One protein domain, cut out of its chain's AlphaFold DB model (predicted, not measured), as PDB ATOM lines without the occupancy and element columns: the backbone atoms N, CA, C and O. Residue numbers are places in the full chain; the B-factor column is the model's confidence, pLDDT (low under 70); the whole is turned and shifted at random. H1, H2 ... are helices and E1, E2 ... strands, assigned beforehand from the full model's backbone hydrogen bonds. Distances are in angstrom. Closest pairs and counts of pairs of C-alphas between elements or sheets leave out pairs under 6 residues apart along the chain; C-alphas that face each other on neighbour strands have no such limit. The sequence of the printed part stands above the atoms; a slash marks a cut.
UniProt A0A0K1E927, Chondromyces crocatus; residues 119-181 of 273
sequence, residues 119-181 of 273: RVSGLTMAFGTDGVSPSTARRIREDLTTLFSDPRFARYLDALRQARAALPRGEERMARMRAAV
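What this domain is: This is residues 119 to 181 of the 273 residues of a protein of Chondromyces crocatus (UniProt A0A0K1E927). H2 and H1 meet end to end at a corner as a wide, open V, with H3 folded back on the far end of H2 and strand E1 beside H1. The 63 printed residues run E1, H1, H2, H3, mostly helix; E1 pairs with no named strand. The whole is only just loose, close to extended, with a radius of gyration of the C-alphas of 15.7 A, and spans 44 by 26 by 15 A.

How they stand to each other: Start at H2, residues 151 to 166; its residues 160 to 164 alone touch H3, residues 171 to 179, closest at C-alphas 164 and 177, 7.1 A. This helical hairpin runs opposite ways at a shallow tilt of 17 degrees. H1, residues 134 to 148, and H2 meet only through their link. Look from E1, residues 123 to 127, to H1: the closest C-alphas, Phe 127 and Ala 137, are 5.5 A apart. In H1, H2 and H3 every O i to N i+4 pair is within hydrogen-bond range.

Where its parts are: Find C-alpha 151 at (-37.626, -52.901, -49.830); H2 runs 23.0 A from there. H1 spans 21.0 A, E1 13.2 A, and H3 12.4 A, ending at (-16.808, -48.245, -44.788).

The domain as a whole: The farthest C-alphas, Val 132 and Pro 168, are 44.4 A apart. The printed part has no cut, no link is long, and no printed residue is under 70 in pLDDT.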
ATOM      1  N   ARG A 119     -39.977 -38.706 -51.641       89.19
ATOM      2  CA  ARG A 119     -39.666 -39.343 -50.360       89.19
ATOM      3  C   ARG A 119     -39.996 -40.818 -50.475       89.19
ATOM      4  O   ARG A 119     -41.158 -41.165 -50.651       89.19
ATOM      5  N   VAL A 120     -38.978 -41.663 -50.398       91.88
ATOM      6  CA  VAL A 120     -39.111 -43.105 -50.608       91.88
ATOM      7  C   VAL A 120     -38.092 -43.838 -49.752       91.88
ATOM      8  O   VAL A 120     -36.939 -43.425 -49.682       91.88
ATOM      9  N   SER A 121     -38.519 -44.891 -49.052       91.44
ATOM     10  CA  SER A 121     -37.628 -45.779 -48.287       91.44
ATOM     11  C   SER A 121     -36.671 -45.071 -47.306       91.44
ATOM     12  O   SER A 121     -35.586 -45.565 -47.037       91.44
ATOM     13  N   GLY A 122     -37.045 -43.902 -46.767       86.75
ATOM     14  CA  GLY A 122     -36.192 -43.100 -45.873       86.75
ATOM     15  C   GLY A 122     -35.204 -42.151 -46.571       86.75
ATOM     16  O   GLY A 122     -34.493 -41.412 -45.891       86.75
ATOM     17  N   LEU A 123     -35.191 -42.115 -47.904       91.88
ATOM     18  CA  LEU A 123     -34.450 -41.166 -48.732       91.88
ATOM     19  C   LEU A 123     -35.354 -39.998 -49.150       91.88
ATOM     20  O   LEU A 123     -36.513 -40.186 -49.521       91.88
ATOM     21  N   THR A 124     -34.813 -38.779 -49.105       91.56
ATOM     22  CA  THR A 124     -35.446 -37.582 -49.675       91.56
ATOM     23  C   THR A 124     -34.588 -37.071 -50.822       91.56
ATOM     24  O   THR A 124     -33.396 -36.841 -50.638       91.56
ATOM     25  N   MET A 125     -35.199 -36.868 -51.987       92.81
ATOM     26  CA  MET A 125     -34.550 -36.313 -53.176       92.81
ATOM     27  C   MET A 125     -35.326 -35.087 -53.644       92.81
ATOM     28  O   MET A 125     -36.556 -35.116 -53.674       92.81
ATOM     29  N   ALA A 126     -34.613 -34.025 -54.009       90.62
ATOM     30  CA  ALA A 126     -35.189 -32.813 -54.577       90.62
ATOM     31  C   ALA A 126     -34.631 -32.591 -55.985       90.62
ATOM     32  O   ALA A 126     -33.425 -32.687 -56.200       90.62
ATOM     33  N   PHE A 127     -35.517 -32.286 -56.928       88.81
ATOM     34  CA  PHE A 127     -35.212 -32.155 -58.344       88.81
ATOM     35  C   PHE A 127     -35.525 -30.739 -58.810       88.81
ATOM     36  O   PHE A 127     -36.620 -30.219 -58.578       88.81
ATOM     37  N   GLY A 128     -34.559 -30.134 -59.492       84.31
ATOM     38  CA  GLY A 128     -34.684 -28.824 -60.108       84.31
ATOM     39  C   GLY A 128     -33.963 -28.808 -61.446       84.31
ATOM     40  O   GLY A 128     -32.922 -29.436 -61.604       84.31
ATOM     41  N   THR A 129     -34.532 -28.089 -62.405       83.75
ATOM     42  CA  THR A 129     -33.940 -27.844 -63.728       83.75
ATOM     43  C   THR A 129     -33.654 -26.358 -63.930       83.75
ATOM     44  O   THR A 129     -33.690 -25.878 -65.052       83.75
ATOM     45  N   ASP A 130     -33.461 -25.600 -62.842       78.56
ATOM     46  CA  ASP A 130     -33.304 -24.135 -62.854       78.56
ATOM     47  C   ASP A 130     -34.376 -23.391 -63.676       78.56
ATOM     48  O   ASP A 130     -34.144 -22.314 -64.216       78.56
ATOM     49  N   GLY A 131     -35.586 -23.956 -63.736       72.12
ATOM     50  CA  GLY A 131     -36.718 -23.406 -64.484       72.12
ATOM     51  C   GLY A 131     -36.799 -23.841 -65.950       72.12
ATOM     52  O   GLY A 131     -37.765 -23.488 -66.611       72.12
ATOM     53  N   VAL A 132     -35.848 -24.638 -66.452       82.31
ATOM     54  CA  VAL A 132     -35.800 -25.065 -67.862       82.31
ATOM     55  C   VAL A 132     -36.911 -26.054 -68.212       82.31
ATOM     56  O   VAL A 132     -37.547 -25.929 -69.251       82.31
ATOM     57  N   SER A 133     -37.138 -27.071 -67.376       82.44
ATOM     58  CA  SER A 133     -38.130 -28.114 -67.672       82.44
ATOM     59  C   SER A 133     -38.652 -28.783 -66.395       82.44
ATOM     60  O   SER A 133     -38.029 -29.724 -65.881       82.44
ATOM     61  N   PRO A 134     -39.797 -28.325 -65.857       79.88
ATOM     62  CA  PRO A 134     -40.485 -29.000 -64.757       79.88
ATOM     63  C   PRO A 134     -40.865 -30.447 -65.106       79.88
ATOM     64  O   PRO A 134     -40.753 -31.343 -64.269       79.88
ATOM     65  N   SER A 135     -41.239 -30.703 -66.363       85.00
ATOM     66  CA  SER A 135     -41.608 -32.035 -66.857       85.00
ATOM     67  C   SER A 135     -40.433 -33.018 -66.830       85.00
ATOM     68  O   SER A 135     -40.601 -34.164 -66.420       85.00
ATOM     69  N   THR A 136     -39.221 -32.574 -67.184       88.38
ATOM     70  CA  THR A 136     -38.015 -33.412 -67.076       88.38
ATOM     71  C   THR A 136     -37.684 -33.710 -65.613       88.38
ATOM     72  O   THR A 136     -37.422 -34.862 -65.273       88.38
ATOM     73  N   ALA A 137     -37.767 -32.709 -64.724       88.88
ATOM     74  CA  ALA A 137     -37.580 -32.919 -63.284       88.88
ATOM     75  C   ALA A 137     -38.584 -33.939 -62.724       88.88
ATOM     76  O   ALA A 137     -38.220 -34.801 -61.923       88.88
ATOM     77  N   ARG A 138     -39.843 -33.879 -63.181       87.38
ATOM     78  CA  ARG A 138     -40.884 -34.847 -62.829       87.38
ATOM     79  C   ARG A 138     -40.536 -36.262 -63.291       87.38
ATOM     80  O   ARG A 138     -40.702 -37.180 -62.493       87.38
ATOM     81  N   ARG A 139     -40.055 -36.441 -64.524       90.06
ATOM     82  CA  ARG A 139     -39.700 -37.768 -65.046       90.06
ATOM     83  C   ARG A 139     -38.539 -38.394 -64.273       90.06
ATOM     84  O   ARG A 139     -38.665 -39.518 -63.807       90.06
ATOM     85  N   ILE A 140     -37.470 -37.629 -64.035       92.12
ATOM     86  CA  ILE A 140     -36.323 -38.078 -63.222       92.12
ATOM     87  C   ILE A 140     -36.783 -38.466 -61.810       92.12
ATOM     88  O   ILE A 140     -36.363 -39.490 -61.270       92.12
ATOM     89  N   ARG A 141     -37.672 -37.661 -61.213       93.19
ATOM     90  CA  ARG A 141     -38.264 -37.957 -59.906       93.19
ATOM     91  C   ARG A 141     -38.987 -39.301 -59.916       93.19
ATOM     92  O   ARG A 141     -38.822 -40.058 -58.967       93.19
ATOM     93  N   GLU A 142     -39.803 -39.577 -60.929       92.19
ATOM     94  CA  GLU A 142     -40.558 -40.830 -61.051       92.19
ATOM     95  C   GLU A 142     -39.616 -42.034 -61.190       92.19
ATOM     96  O   GLU A 142     -39.707 -42.955 -60.379       92.19
ATOM     97  N   ASP A 143     -38.646 -41.974 -62.107       92.75
ATOM     98  CA  ASP A 143     -37.697 -43.068 -62.357       92.75
ATOM     99  C   ASP A 143     -36.875 -43.411 -61.097       92.75
ATOM    100  O   ASP A 143     -36.782 -44.571 -60.688       92.75
ATOM    101  N   LEU A 144     -36.340 -42.396 -60.404       94.38
ATOM    102  CA  LEU A 144     -35.574 -42.612 -59.171       94.38
ATOM    103  C   LEU A 144     -36.457 -43.021 -57.990       94.38
ATOM    104  O   LEU A 144     -36.011 -43.774 -57.126       94.38
ATOM    105  N   THR A 145     -37.711 -42.565 -57.935       94.25
ATOM    106  CA  THR A 145     -38.648 -43.039 -56.903       94.25
ATOM    107  C   THR A 145     -38.882 -44.537 -57.055       94.25
ATOM    108  O   THR A 145     -38.825 -45.256 -56.058       94.25
ATOM    109  N   THR A 146     -39.084 -45.018 -58.283       94.19
ATOM    110  CA  THR A 146     -39.238 -46.450 -58.572       94.19
ATOM    111  C   THR A 146     -37.995 -47.233 -58.159       94.19
ATOM    112  O   THR A 146     -38.115 -48.198 -57.409       94.19
ATOM    113  N   LEU A 147     -36.800 -46.771 -58.548       93.62
ATOM    114  CA  LEU A 147     -35.533 -47.423 -58.194       93.62
ATOM    115  C   LEU A 147     -35.370 -47.607 -56.675       93.62
ATOM    116  O   LEU A 147     -35.054 -48.697 -56.201       93.62
ATOM    117  N   PHE A 148     -35.612 -46.556 -55.891       95.12
ATOM    118  CA  PHE A 148     -35.437 -46.597 -54.435       95.12
ATOM    119  C   PHE A 148     -36.641 -47.168 -53.672       95.12
ATOM    120  O   PHE A 148     -36.586 -47.279 -52.444       95.12
ATOM    121  N   SER A 149     -37.713 -47.560 -54.368       94.12
ATOM    122  CA  SER A 149     -38.853 -48.261 -53.759       94.12
ATOM    123  C   SER A 149     -38.537 -49.718 -53.405       94.12
ATOM    124  O   SER A 149     -39.343 -50.362 -52.736       94.12
ATOM    125  N   ASP A 150     -37.371 -50.239 -53.803       93.50
ATOM    126  CA  ASP A 150     -36.907 -51.568 -53.408       93.50
ATOM    127  C   ASP A 150     -36.877 -51.711 -51.865       93.50
ATOM    128  O   ASP A 150     -36.137 -50.986 -51.185       93.50
ATOM    129  N   PRO A 151     -37.618 -52.671 -51.276       94.00
ATOM    130  CA  PRO A 151     -37.626 -52.901 -49.830       94.00
ATOM    131  C   PRO A 151     -36.242 -53.198 -49.233       94.00
ATOM    132  O   PRO A 151     -36.005 -52.943 -48.048       94.00
ATOM    133  N   ARG A 152     -35.300 -53.727 -50.029       94.38
ATOM    134  CA  ARG A 152     -33.906 -53.942 -49.616       94.38
ATOM    135  C   ARG A 152     -33.218 -52.622 -49.290       94.38
ATOM    136  O   ARG A 152     -32.448 -52.575 -48.335       94.38
ATOM    137  N   PHE A 153     -33.527 -51.554 -50.025       95.06
ATOM    138  CA  PHE A 153     -32.958 -50.234 -49.775       95.06
ATOM    139  C   PHE A 153     -33.474 -49.629 -48.463       95.06
ATOM    140  O   PHE A 153     -32.684 -49.104 -47.677       95.06
ATOM    141  N   ALA A 154     -34.767 -49.790 -48.156       93.88
ATOM    142  CA  ALA A 154     -35.319 -49.392 -46.859       93.88
ATOM    143  C   ALA A 154     -34.615 -50.123 -45.699       93.88
ATOM    144  O   ALA A 154     -34.120 -49.491 -44.765       93.88
ATOM    145  N   ARG A 155     -34.478 -51.454 -45.804       94.88
ATOM    146  CA  ARG A 155     -33.743 -52.270 -44.820       94.88
ATOM    147  C   ARG A 155     -32.280 -51.849 -44.683       94.88
ATOM    148  O   ARG A 155     -31.753 -51.834 -43.573       94.88
ATOM    149  N   TYR A 156     -31.627 -51.513 -45.794       94.81
ATOM    150  CA  TYR A 156     -30.248 -51.036 -45.812       94.81
ATOM    151  C   TYR A 156     -30.094 -49.722 -45.033       94.81
ATOM    152  O   TYR A 156     -29.262 -49.634 -44.129       94.81
ATOM    153  N   LEU A 157     -30.948 -48.726 -45.298       94.94
ATOM    154  CA  LEU A 157     -30.933 -47.462 -44.557       94.94
ATOM    155  C   LEU A 157     -31.274 -47.640 -43.071       94.94
ATOM    156  O   LEU A 157     -30.687 -46.961 -42.224       94.94
ATOM    157  N   ASP A 158     -32.172 -48.563 -42.733       94.38
ATOM    158  CA  ASP A 158     -32.494 -48.884 -41.341       94.38
ATOM    159  C   ASP A 158     -31.304 -49.509 -40.601       94.38
ATOM    160  O   ASP A 158     -31.003 -49.098 -39.476       94.38
ATOM    161  N   ALA A 159     -30.573 -50.432 -41.234       93.88
ATOM    162  CA  ALA A 159     -29.357 -51.017 -40.670       93.88
ATOM    163  C   ALA A 159     -28.278 -49.948 -40.420       93.88
ATOM    164  O   ALA A 159     -27.696 -49.888 -39.332       93.88
ATOM    165  N   LEU A 160     -28.072 -49.037 -41.378       94.25
ATOM    166  CA  LEU A 160     -27.157 -47.905 -41.212       94.25
ATOM    167  C   LEU A 160     -27.594 -46.977 -40.071       94.25
ATOM    168  O   LEU A 160     -26.752 -46.493 -39.313       94.25
ATOM    169  N   ARG A 161     -28.902 -46.741 -39.901       93.56
ATOM    170  CA  ARG A 161     -29.431 -45.935 -38.791       93.56
ATOM    171  C   ARG A 161     -29.139 -46.580 -37.436       93.56
ATOM    172  O   ARG A 161     -28.706 -45.878 -36.524       93.56
ATOM    173  N   GLN A 162     -29.341 -47.891 -37.313       92.81
ATOM    174  CA  GLN A 162     -29.070 -48.641 -36.082       92.81
ATOM    175  C   GLN A 162     -27.577 -48.627 -35.734       92.81
ATOM    176  O   GLN A 162     -27.212 -48.249 -34.620       92.81
ATOM    177  N   ALA A 163     -26.703 -48.918 -36.704       90.94
ATOM    178  CA  ALA A 163     -25.252 -48.844 -36.518       90.94
ATOM    179  C   ALA A 163     -24.808 -47.437 -36.084       90.94
ATOM    180  O   ALA A 163     -24.021 -47.262 -35.154       90.94
ATOM    181  N   ARG A 164     -25.383 -46.406 -36.713       92.62
ATOM    182  CA  ARG A 164     -25.110 -45.003 -36.407       92.62
ATOM    183  C   ARG A 164     -25.549 -44.587 -34.997       92.62
ATOM    184  O   ARG A 164     -24.961 -43.640 -34.462       92.62
ATOM    185  N   ALA A 165     -26.581 -45.219 -34.441       92.62
ATOM    186  CA  ALA A 165     -27.084 -44.970 -33.089       92.62
ATOM    187  C   ALA A 165     -26.274 -45.715 -32.013       92.62
ATOM    188  O   ALA A 165     -26.119 -45.195 -30.913       92.62
ATOM    189  N   ALA A 166     -25.725 -46.888 -32.343       92.00
ATOM    190  CA  ALA A 166     -24.907 -47.691 -31.434       92.00
ATOM    191  C   ALA A 166     -23.489 -47.126 -31.206       92.00
ATOM    192  O   ALA A 166     -22.827 -47.496 -30.240       92.00
ATOM    193  N   LEU A 167     -23.008 -46.246 -32.091       90.81
ATOM    194  CA  LEU A 167     -21.659 -45.681 -32.029       90.81
ATOM    195  C   LEU A 167     -21.649 -44.266 -31.420       90.81
ATOM    196  O   LEU A 167     -22.479 -43.431 -31.809       90.81
ATOM    197  N   PRO A 168     -20.678 -43.938 -30.542       90.81
ATOM    198  CA  PRO A 168     -20.506 -42.580 -30.037       90.81
ATOM    199  C   PRO A 168     -20.139 -41.609 -31.170       90.81
ATOM    200  O   PRO A 168     -19.602 -41.991 -32.210       90.81
ATOM    201  N   ARG A 169     -20.447 -40.321 -30.993       92.12
ATOM    202  CA  ARG A 169     -20.041 -39.290 -31.962       92.12
ATOM    203  C   ARG A 169     -18.515 -39.164 -31.958       92.12
ATOM    204  O   ARG A 169     -17.923 -39.058 -30.894       92.12
ATOM    205  N   GLY A 170     -17.905 -39.133 -33.139       93.62
ATOM    206  CA  GLY A 170     -16.460 -38.991 -33.289       93.62
ATOM    207  C   GLY A 170     -15.963 -39.528 -34.627       93.62
ATOM    208  O   GLY A 170     -16.755 -39.985 -35.458       93.62
ATOM    209  N   GLU A 171     -14.648 -39.474 -34.817       93.31
ATOM    210  CA  GLU A 171     -13.970 -39.909 -36.042       93.31
ATOM    211  C   GLU A 171     -14.199 -41.393 -36.341       93.31
ATOM    212  O   GLU A 171     -14.504 -41.748 -37.477       93.31
ATOM    213  N   GLU A 172     -14.163 -42.252 -35.317       90.44
ATOM    214  CA  GLU A 172     -14.372 -43.694 -35.475       90.44
ATOM    215  C   GLU A 172     -15.748 -44.015 -36.074       90.44
ATOM    216  O   GLU A 172     -15.867 -44.808 -37.010       90.44
ATOM    217  N   ARG A 173     -16.802 -43.344 -35.595       92.94
ATOM    218  CA  ARG A 173     -18.140 -43.474 -36.179       92.94
ATOM    219  C   ARG A 173     -18.148 -43.024 -37.629       92.94
ATOM    220  O   ARG A 173     -18.786 -43.676 -38.446       92.94
ATOM    221  N   MET A 174     -17.456 -41.937 -37.965       92.12
ATOM    222  CA  MET A 174     -17.399 -41.477 -39.350       92.12
ATOM    223  C   MET A 174     -16.678 -42.468 -40.264       92.12
ATOM    224  O   MET A 174     -17.184 -42.746 -41.351       92.12
ATOM    225  N   ALA A 175     -15.562 -43.040 -39.812       92.94
ATOM    226  CA  ALA A 175     -14.818 -44.058 -40.547       92.94
ATOM    227  C   ALA A 175     -15.660 -45.325 -40.771       92.94
ATOM    228  O   ALA A 175     -15.813 -45.764 -41.910       92.94
ATOM    229  N   ARG A 176     -16.295 -45.861 -39.718       92.06
ATOM    230  CA  ARG A 176     -17.164 -47.048 -39.825       92.06
ATOM    231  C   ARG A 176     -18.374 -46.806 -40.725       92.06
ATOM    232  O   ARG A 176     -18.710 -47.661 -41.536       92.06
ATOM    233  N   MET A 177     -19.015 -45.638 -40.620       94.44
ATOM    234  CA  MET A 177     -20.135 -45.289 -41.500       94.44
ATOM    235  C   MET A 177     -19.702 -45.148 -42.964       94.44
ATOM    236  O   MET A 177     -20.481 -45.491 -43.845       94.44
ATOM    237  N   ARG A 178     -18.480 -44.662 -43.226       93.44
ATOM    238  CA  ARG A 178     -17.917 -44.579 -44.580       93.44
ATOM    239  C   ARG A 178     -17.642 -45.966 -45.162       93.44
ATOM    240  O   ARG A 178     -18.023 -46.216 -46.296       93.44
ATOM    241  N   ALA A 179     -17.046 -46.861 -44.377       93.50
ATOM    242  CA  ALA A 179     -16.808 -48.245 -44.788       93.50
ATOM    243  C   ALA A 179     -18.125 -49.002 -45.049       93.50
ATOM    244  O   ALA A 179     -18.230 -49.768 -45.997       93.50
ATOM    245  N   ALA A 180     -19.175 -48.744 -44.262       92.50
ATOM    246  CA  ALA A 180     -20.479 -49.400 -44.420       92.50
ATOM    247  C   ALA A 180     -21.229 -49.045 -45.724       92.50
ATOM    248  O   ALA A 180     -22.215 -49.704 -46.064       92.50
ATOM    249  N   VAL A 181     -20.803 -47.993 -46.429       94.31
ATOM    250  CA  VAL A 181     -21.353 -47.608 -47.740       94.31
ATOM    251  C   VAL A 181     -20.401 -47.917 -48.894       94.31
ATOM    252  O   VAL A 181     -20.731 -47.649 -50.047       94.31
TER     253      VAL A 181